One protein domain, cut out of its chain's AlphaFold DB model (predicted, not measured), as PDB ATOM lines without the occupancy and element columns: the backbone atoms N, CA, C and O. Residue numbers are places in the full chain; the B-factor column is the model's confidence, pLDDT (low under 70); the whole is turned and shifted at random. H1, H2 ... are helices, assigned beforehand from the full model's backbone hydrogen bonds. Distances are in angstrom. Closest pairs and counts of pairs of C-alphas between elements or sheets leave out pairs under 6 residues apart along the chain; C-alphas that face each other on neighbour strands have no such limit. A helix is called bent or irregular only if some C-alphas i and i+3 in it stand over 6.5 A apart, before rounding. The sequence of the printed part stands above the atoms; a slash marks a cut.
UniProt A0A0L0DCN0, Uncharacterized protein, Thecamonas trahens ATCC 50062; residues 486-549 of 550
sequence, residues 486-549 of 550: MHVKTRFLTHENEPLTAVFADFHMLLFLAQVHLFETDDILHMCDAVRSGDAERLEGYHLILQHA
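What this domain is: This is residues 486 to 549 of the 550 residues of an uncharacterized protein of Thecamonas trahens ATCC 50062 (UniProt A0A0L0DCN0). Four helices, H1 to H4, make an irregular ring one layer deep, with the hairpin of H3 and H4 on one side and H1 and the short H2 on the other, and H5 folds back after H4 across one face of this ring. The ring is not tightly made, since H1 touches no helix, though it is near H2, H3 and H5. The printed part has 64 residues with five named helices, H1, H2, H3, H4 and H5 along the chain, and no named strand; the class is all helix. The whole is compact, with a radius of gyration of the C-alphas of 10.6 A, and rounded, spanning 28 by 27 by 20 A.

Where its parts are: H1 is residues 486 to 494, 12.2 A from first to last C-alpha, and begins at C-alpha 486 at (41.382, 25.556, 28.746). H2 is residues 500 to 503, 4.9 A long. H3 is residues 507 to 515, 12.4 A long. H4, the longest helix with 13 residues, is residues 521 to 533, 18.5 A long, beginning at C-alpha 521 at (48.017, 43.867, 37.442). H5 is residues 537 to 548, 18.3 A long, ending at C-alpha 548 at (32.517, 33.419, 30.497). H5 is irregular: C-alphas 538 and 541 are 7.1 A apart.

How they stand to each other: H1 and H2 are close but not clearly touching, with the closest C-alphas, those of Phe 492 and Val 503, 6.5 A apart. H1 and H3 are close but not clearly touching, at 7.2 A between the C-alphas of Val 488 and Met 509. H2 only just touches H4, with 3 pairs of C-alphas within 8 A; the closest are Thr 501 and Val 531, 4.9 A apart, and H4 uses residues 530 to 531 alone. H3 and H4 touch as a helical hairpin, opposite ways at a shallow tilt of 19 degrees, closest at the C-alphas of Ala 514 and Ile 524, 6.3 A. H4 touches H5 at a steep tilt of 52 degrees, opposite ways, through residues 526 to 530 of H4 and 538 to 539 of H5 alone; the closest C-alphas, Ala 530 and Arg 538, are 6.2 A apart. H3 and H5 are apart. In H1, H3 and H4 every O i to N i+4 pair is within hydrogen-bond range; in H5 6 of 8 are, and H2 is too short for such a pair.

The domain as a whole: The two C-alphas farthest apart, those of Asn 497 and Thr 521, are 27.8 A apart. The printed part has no cut, and its four links are tight. The mean pLDDT of the printed part is 93.3, and no printed residue is under 70.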
ATOM      1  N   MET A 486      41.936  26.899  28.542       91.38
ATOM      2  CA  MET A 486      41.382  25.556  28.746       91.38
ATOM      3  C   MET A 486      41.924  24.901  30.023       91.38
ATOM      4  O   MET A 486      41.179  24.211  30.719       91.38
ATOM      5  N   HIS A 487      43.193  25.142  30.367       93.62
ATOM      6  CA  HIS A 487      43.768  24.659  31.625       93.62
ATOM      7  C   HIS A 487      43.094  25.328  32.823       93.62
ATOM      8  O   HIS A 487      42.780  24.653  33.799       93.62
ATOM      9  N   VAL A 488      42.774  26.624  32.712       93.75
ATOM     10  CA  VAL A 488      42.026  27.353  33.747       93.75
ATOM     11  C   VAL A 488      40.647  26.719  33.927       93.75
ATOM     12  O   VAL A 488      40.309  26.295  35.029       93.75
ATOM     13  N   LYS A 489      39.883  26.537  32.842       91.75
ATOM     14  CA  LYS A 489      38.563  25.877  32.879       91.75
ATOM     15  C   LYS A 489      38.629  24.474  33.487       91.75
ATOM     16  O   LYS A 489      37.824  24.143  34.350       91.75
ATOM     17  N   THR A 490      39.608  23.671  33.068       92.69
ATOM     18  CA  THR A 490      39.811  22.307  33.584       92.69
ATOM     19  C   THR A 490      40.058  22.324  35.086       92.69
ATOM     20  O   THR A 490      39.470  21.526  35.808       92.69
ATOM     21  N   ARG A 491      40.867  23.264  35.577       92.75
ATOM     22  CA  ARG A 491      41.123  23.420  37.007       92.75
ATOM     23  C   ARG A 491      39.855  23.777  37.789       92.75
ATOM     24  O   ARG A 491      39.583  23.140  38.800       92.75
ATOM     25  N   PHE A 492      39.053  24.729  37.308       92.31
ATOM     26  CA  PHE A 492      37.775  25.072  37.950       92.31
ATOM     27  C   PHE A 492      36.808  23.883  38.022       92.31
ATOM     28  O   PHE A 492      36.073  23.772  38.996       92.31
ATOM     29  N   LEU A 493      36.826  22.989  37.028       91.88
ATOM     30  CA  LEU A 493      36.033  21.755  37.049       91.88
ATOM     31  C   LEU A 493      36.604  20.721  38.030       91.88
ATOM     32  O   LEU A 493      35.859  20.120  38.796       91.88
ATOM     33  N   THR A 494      37.925  20.523  38.041       91.62
ATOM     34  CA  THR A 494      38.591  19.569  38.945       91.62
ATOM     35  C   THR A 494      38.388  19.938  40.416       91.62
ATOM     36  O   THR A 494      38.200  19.051  41.248       91.62
ATOM     37  N   HIS A 495      38.383  21.235  40.726       90.38
ATOM     38  CA  HIS A 495      38.242  21.764  42.081       90.38
ATOM     39  C   HIS A 495      36.859  22.392  42.335       90.38
ATOM     40  O   HIS A 495      36.718  23.236  43.215       90.38
ATOM     41  N   GLU A 496      35.815  21.983  41.602       90.38
ATOM     42  CA  GLU A 496      34.471  22.591  41.691       90.38
ATOM     43  C   GLU A 496      33.845  22.521  43.098       90.38
ATOM     44  O   GLU A 496      32.992  23.332  43.450       90.38
ATOM     45  N   ASN A 497      34.277  21.546  43.905       92.44
ATOM     46  CA  ASN A 497      33.778  21.299  45.259       92.44
ATOM     47  C   ASN A 497      34.658  21.933  46.351       92.44
ATOM     48  O   ASN A 497      34.415  21.720  47.541       92.44
ATOM     49  N   GLU A 498      35.694  22.681  45.970       93.50
ATOM     50  CA  GLU A 498      36.604  23.350  46.896       93.50
ATOM     51  C   GLU A 498      36.255  24.839  47.053       93.50
ATOM     52  O   GLU A 498      35.651  25.442  46.163       93.50
ATOM     53  N   PRO A 499      36.632  25.480  48.178       93.38
ATOM     54  CA  PRO A 499      36.505  26.928  48.312       93.38
ATOM     55  C   PRO A 499      37.245  27.650  47.181       93.38
ATOM     56  O   PRO A 499      38.354  27.252  46.829       93.38
ATOM     57  N   LEU A 500      36.695  28.761  46.671       94.50
ATOM     58  CA  LEU A 500      37.329  29.530  45.587       94.50
ATOM     59  C   LEU A 500      38.788  29.889  45.890       94.50
ATOM     60  O   LEU A 500      39.625  29.870  44.998       94.50
ATOM     61  N   THR A 501      39.127  30.151  47.150       95.25
ATOM     62  CA  THR A 501      40.509  30.426  47.561       95.25
ATOM     63  C   THR A 501      41.457  29.267  47.289       95.25
ATOM     64  O   THR A 501      42.584  29.523  46.885       95.25
ATOM     65  N   ALA A 502      41.015  28.015  47.440       93.69
ATOM     66  CA  ALA A 502      41.793  26.830  47.080       93.69
ATOM     67  C   ALA A 502      41.884  26.662  45.554       93.69
ATOM     68  O   ALA A 502      42.963  26.404  45.022       93.69
ATOM     69  N   VAL A 503      40.791  26.931  44.829       94.75
ATOM     70  CA  VAL A 503      40.800  26.917  43.357       94.75
ATOM     71  C   VAL A 503      41.794  27.942  42.803       94.75
ATOM     72  O   VAL A 503      42.532  27.639  41.871       94.75
ATOM     73  N   PHE A 504      41.890  29.131  43.398       96.00
ATOM     74  CA  PHE A 504      42.856  30.161  43.003       96.00
ATOM     75  C   PHE A 504      44.263  29.980  43.595       96.00
ATOM     76  O   PHE A 504      45.175  30.705  43.200       96.00
ATOM     77  N   ALA A 505      44.478  29.018  44.499       95.88
ATOM     78  CA  ALA A 505      45.747  28.809  45.197       95.88
ATOM     79  C   ALA A 505      46.833  28.124  44.343       95.88
ATOM     80  O   ALA A 505      47.549  27.271  44.850       95.88
ATOM     81  N   ASP A 506      47.001  28.503  43.076       96.06
ATOM     82  CA  ASP A 506      48.100  28.041  42.215       96.06
ATOM     83  C   ASP A 506      48.856  29.246  41.652       96.06
ATOM     84  O   ASP A 506      48.295  30.088  40.947       96.06
ATOM     85  N   PHE A 507      50.145  29.335  41.983       97.00
ATOM     86  CA  PHE A 507      50.986  30.453  41.564       97.00
ATOM     87  C   PHE A 507      51.125  30.536  40.037       97.00
ATOM     88  O   PHE A 507      51.033  31.628  39.475       97.00
ATOM     89  N   HIS A 508      51.304  29.399  39.363       96.12
ATOM     90  CA  HIS A 508      51.491  29.354  37.914       96.12
ATOM     91  C   HIS A 508      50.205  29.751  37.185       96.12
ATOM     92  O   HIS A 508      50.258  30.462  36.180       96.12
ATOM     93  N   MET A 509      49.039  29.384  37.731       95.69
ATOM     94  CA  MET A 509      47.759  29.875  37.216       95.69
ATOM     95  C   MET A 509      47.635  31.394  37.365       95.69
ATOM     96  O   MET A 509      47.285  32.072  36.400       95.69
ATOM     97  N   LEU A 510      47.909  31.939  38.553       96.31
ATOM     98  CA  LEU A 510      47.817  33.384  38.791       96.31
ATOM     99  C   LEU A 510      48.766  34.163  37.869       96.31
ATOM    100  O   LEU A 510      48.380  35.197  37.324       96.31
ATOM    101  N   LEU A 511      49.983  33.653  37.656       95.56
ATOM    102  CA  LEU A 511      50.952  34.262  36.744       95.56
ATOM    103  C   LEU A 511      50.449  34.219  35.298       95.56
ATOM    104  O   LEU A 511      50.494  35.229  34.597       95.56
ATOM    105  N   PHE A 512      49.899  33.082  34.869       95.38
ATOM    106  CA  PHE A 512      49.283  32.952  33.552       95.38
ATOM    107  C   PHE A 512      48.139  33.955  33.348       95.38
ATOM    108  O   PHE A 512      48.074  34.599  32.302       95.38
ATOM    109  N   LEU A 513      47.267  34.138  34.347       94.94
ATOM    110  CA  LEU A 513      46.168  35.109  34.283       94.94
ATOM    111  C   LEU A 513      46.666  36.550  34.103       94.94
ATOM    112  O   LEU A 513      46.044  37.321  33.370       94.94
ATOM    113  N   ALA A 514      47.803  36.892  34.709       93.31
ATOM    114  CA  ALA A 514      48.450  38.184  34.503       93.31
ATOM    115  C   ALA A 514      49.014  38.338  33.080       93.31
ATOM    116  O   ALA A 514      48.917  39.406  32.475       93.31
ATOM    117  N   GLN A 515      49.582  37.262  32.527       90.88
ATOM    118  CA  GLN A 515      50.219  37.256  31.207       90.88
ATOM    119  C   GLN A 515      49.221  37.286  30.044       90.88
ATOM    120  O   GLN A 515      49.522  37.854  28.998       90.88
ATOM    121  N   VAL A 516      48.026  36.705  30.201       89.44
ATOM    122  CA  VAL A 516      46.989  36.745  29.150       89.44
ATOM    123  C   VAL A 516      46.253  38.083  29.063       89.44
ATOM    124  O   VAL A 516      45.376  38.230  28.215       89.44
ATOM    125  N   HIS A 517      46.600  39.052  29.920       82.56
ATOM    126  CA  HIS A 517      46.028  40.403  29.944       82.56
ATOM    127  C   HIS A 517      44.491  40.431  30.019       82.56
ATOM    128  O   HIS A 517      43.853  41.365  29.538       82.56
ATOM    129  N   LEU A 518      43.890  39.399  30.623       87.44
ATOM    130  CA  LEU A 518      42.454  39.360  30.904       87.44
ATOM    131  C   LEU A 518      42.089  40.261  32.093       87.44
ATOM    132  O   LEU A 518      40.970  40.755  32.176       87.44
ATOM    133  N   PHE A 519      43.048  40.458  32.994       92.19
ATOM    134  CA  PHE A 519      42.930  41.255  34.204       92.19
ATOM    135  C   PHE A 519      44.072  42.264  34.273       92.19
ATOM    136  O   PHE A 519      45.156  42.020  33.729       92.19
ATOM    137  N   GLU A 520      43.839  43.389  34.947       92.69
ATOM    138  CA  GLU A 520      44.912  44.337  35.234       92.69
ATOM    139  C   GLU A 520      45.845  43.771  36.312       92.69
ATOM    140  O   GLU A 520      45.490  42.866  37.070       92.69
ATOM    141  N   THR A 521      47.062  44.309  36.417       92.00
ATOM    142  CA  THR A 521      48.017  43.867  37.442       92.00
ATOM    143  C   THR A 521      47.416  43.961  38.846       92.00
ATOM    144  O   THR A 521      47.559  43.029  39.632       92.00
ATOM    145  N   ASP A 522      46.690  45.041  39.149       94.88
ATOM    146  CA  ASP A 522      46.074  45.243  40.463       94.88
ATOM    147  C   ASP A 522      45.028  44.168  40.795       94.88
ATOM    148  O   ASP A 522      44.987  43.697  41.932       94.88
ATOM    149  N   ASP A 523      44.262  43.698  39.805       96.12
ATOM    150  CA  ASP A 523      43.316  42.591  39.975       96.12
ATOM    151  C   ASP A 523      44.030  41.294  40.366       96.12
ATOM    152  O   ASP A 523      43.614  40.593  41.288       96.12
ATOM    153  N   ILE A 524      45.149  40.980  39.707       96.50
ATOM    154  CA  ILE A 524      45.947  39.789  40.028       96.50
ATOM    155  C   ILE A 524      46.513  39.885  41.446       96.50
ATOM    156  O   ILE A 524      46.489  38.910  42.205       96.50
ATOM    157  N   LEU A 525      46.993  41.063  41.843       96.94
ATOM    158  CA  LEU A 525      47.488  41.275  43.200       96.94
ATOM    159  C   LEU A 525      46.358  41.193  44.243       96.94
ATOM    160  O   LEU A 525      46.585  40.709  45.355       96.94
ATOM    161  N   HIS A 526      45.139  41.608  43.887       97.00
ATOM    162  CA  HIS A 526      43.939  41.414  44.704       97.00
ATOM    163  C   HIS A 526      43.588  39.928  44.860       97.00
ATOM    164  O   HIS A 526      43.293  39.494  45.977       97.00
ATOM    165  N   MET A 527      43.681  39.130  43.790       97.75
ATOM    166  CA  MET A 527      43.510  37.673  43.870       97.75
ATOM    167  C   MET A 527      44.560  37.038  44.790       97.75
ATOM    168  O   MET A 527      44.212  36.211  45.631       97.75
ATOM    169  N   CYS A 528      45.828  37.460  44.693       97.94
ATOM    170  CA  CYS A 528      46.902  36.983  45.573       97.94
ATOM    171  C   CYS A 528      46.595  37.262  47.054       97.94
ATOM    172  O   CYS A 528      46.746  36.382  47.903       97.94
ATOM    173  N   ASP A 529      46.121  38.470  47.371       97.56
ATOM    174  CA  ASP A 529      45.716  38.814  48.735       97.56
ATOM    175  C   ASP A 529      44.544  37.970  49.227       97.56
ATOM    176  O   ASP A 529      44.577  37.516  50.368       97.56
ATOM    177  N   ALA A 530      43.535  37.752  48.380       97.44
ATOM    178  CA  ALA A 530      42.363  36.948  48.712       97.44
ATOM    179  C   ALA A 530      42.736  35.483  48.992       97.44
ATOM    180  O   ALA A 530      42.283  34.910  49.985       97.44
ATOM    181  N   VAL A 531      43.628  34.903  48.177       97.12
ATOM    182  CA  VAL A 531      44.208  33.570  48.414       97.12
ATOM    183  C   VAL A 531      44.954  33.543  49.747       97.12
ATOM    184  O   VAL A 531      44.716  32.655  50.566       97.12
ATOM    185  N   ARG A 532      45.809  34.539  50.016       95.88
ATOM    186  CA  ARG A 532      46.569  34.621  51.273       95.88
ATOM    187  C   ARG A 532      45.666  34.755  52.501       95.88
ATOM    188  O   ARG A 532      45.944  34.125  53.521       95.88
ATOM    189  N   SER A 533      44.636  35.600  52.444       95.75
ATOM    190  CA  SER A 533      43.739  35.852  53.579       95.75
ATOM    191  C   SER A 533      42.642  34.801  53.735       95.75
ATOM    192  O   SER A 533      41.955  34.806  54.755       95.75
ATOM    193  N   GLY A 534      42.458  33.922  52.746       95.19
ATOM    194  CA  GLY A 534      41.350  32.972  52.715       95.19
ATOM    195  C   GLY A 534      39.988  33.637  52.477       95.19
ATOM    196  O   GLY A 534      38.970  33.083  52.885       95.19
ATOM    197  N   ASP A 535      39.955  34.802  51.822       95.69
ATOM    198  CA  ASP A 535      38.728  35.566  51.560       95.69
ATOM    199  C   ASP A 535      38.128  35.184  50.195       95.69
ATOM    200  O   ASP A 535      38.530  35.698  49.152       95.69
ATOM    201  N   ALA A 536      37.185  34.238  50.200       94.19
ATOM    202  CA  ALA A 536      36.570  33.715  48.979       94.19
ATOM    203  C   ALA A 536      35.608  34.702  48.297       94.19
ATOM    204  O   ALA A 536      35.488  34.661  47.074       94.19
ATOM    205  N   GLU A 537      34.970  35.605  49.049       94.19
ATOM    206  CA  GLU A 537      33.999  36.570  48.505       94.19
ATOM    207  C   GLU A 537      34.676  37.520  47.505       94.19
ATOM    208  O   GLU A 537      34.119  37.856  46.459       94.19
ATOM    209  N   ARG A 538      35.940  37.878  47.766       93.50
ATOM    210  CA  ARG A 538      36.753  38.707  46.858       93.50
ATOM    211  C   ARG A 538      37.072  38.045  45.517       93.50
ATOM    212  O   ARG A 538      37.520  38.738  44.607       93.50
ATOM    213  N   LEU A 539      36.875  36.733  45.386       96.00
ATOM    214  CA  LEU A 539      37.185  35.975  44.170       96.00
ATOM    215  C   LEU A 539      35.959  35.721  43.284       96.00
ATOM    216  O   LEU A 539      36.123  35.326  42.130       96.00
ATOM    217  N   GLU A 540      34.741  35.967  43.776       93.62
ATOM    218  CA  GLU A 540      33.501  35.649  43.051       93.62
ATOM    219  C   GLU A 540      33.391  36.395  41.716       93.62
ATOM    220  O   GLU A 540      33.090  35.791  40.685       93.62
ATOM    221  N   GLY A 541      33.698  37.698  41.706       92.88
ATOM    222  CA  GLY A 541      33.661  38.510  40.486       92.88
ATOM    223  C   GLY A 541      34.629  37.999  39.416       92.88
ATOM    224  O   GLY A 541      34.259  37.859  38.250       92.88
ATOM    225  N   TYR A 542      35.847  37.641  39.823       94.62
ATOM    226  CA  TYR A 542      36.865  37.090  38.928       94.62
ATOM    227  C   TYR A 542      36.484  35.702  38.408       94.62
ATOM    228  O   TYR A 542      36.660  35.413  37.222       94.62
ATOM    229  N   HIS A 543      35.913  34.859  39.268       93.44
ATOM    230  CA  HIS A 543      35.415  33.544  38.884       93.44
ATOM    231  C   HIS A 543      34.335  33.638  37.797       93.44
ATOM    232  O   HIS A 543      34.418  32.930  36.792       93.44
ATOM    233  N   LEU A 544      33.370  34.553  37.946       90.88
ATOM    234  CA  LEU A 544      32.318  34.773  36.949       90.88
ATOM    235  C   LEU A 544      32.887  35.203  35.591       90.88
ATOM    236  O   LEU A 544      32.446  34.693  34.560       90.88
ATOM    237  N   ILE A 545      33.885  36.092  35.577       91.56
ATOM    238  CA  ILE A 545      34.560  36.517  34.340       91.56
ATOM    239  C   ILE A 545      35.247  35.318  33.673       91.56
ATOM    240  O   ILE A 545      35.062  35.086  32.478       91.56
ATOM    241  N   LEU A 546      35.978  34.511  34.445       91.00
ATOM    242  CA  LEU A 546      36.696  33.338  33.938       91.00
ATOM    243  C   LEU A 546      35.773  32.241  33.396       91.00
ATOM    244  O   LEU A 546      36.126  31.581  32.419       91.00
ATOM    245  N   GLN A 547      34.579  32.070  33.969       84.19
ATOM    246  CA  GLN A 547      33.570  31.147  33.436       84.19
ATOM    247  C   GLN A 547      33.051  31.563  32.050       84.19
ATOM    248  O   GLN A 547      32.665  30.701  31.258       84.19
ATOM    249  N   HIS A 548      33.050  32.865  31.748       83.00
ATOM    250  CA  HIS A 548      32.517  33.419  30.497       83.00
ATOM    251  C   HIS A 548      33.604  33.787  29.476       83.00
ATOM    252  O   HIS A 548      33.279  34.080  28.325       83.00
ATOM    253  N   ALA A 549      34.884  33.745  29.859       75.69
ATOM    254  CA  ALA A 549      36.007  33.908  28.944       75.69
ATOM    255  C   ALA A 549      36.033  32.733  27.947       75.69
ATOM    256  O   ALA A 549      36.098  31.567  28.350       75.69
TER     257      ALA A 549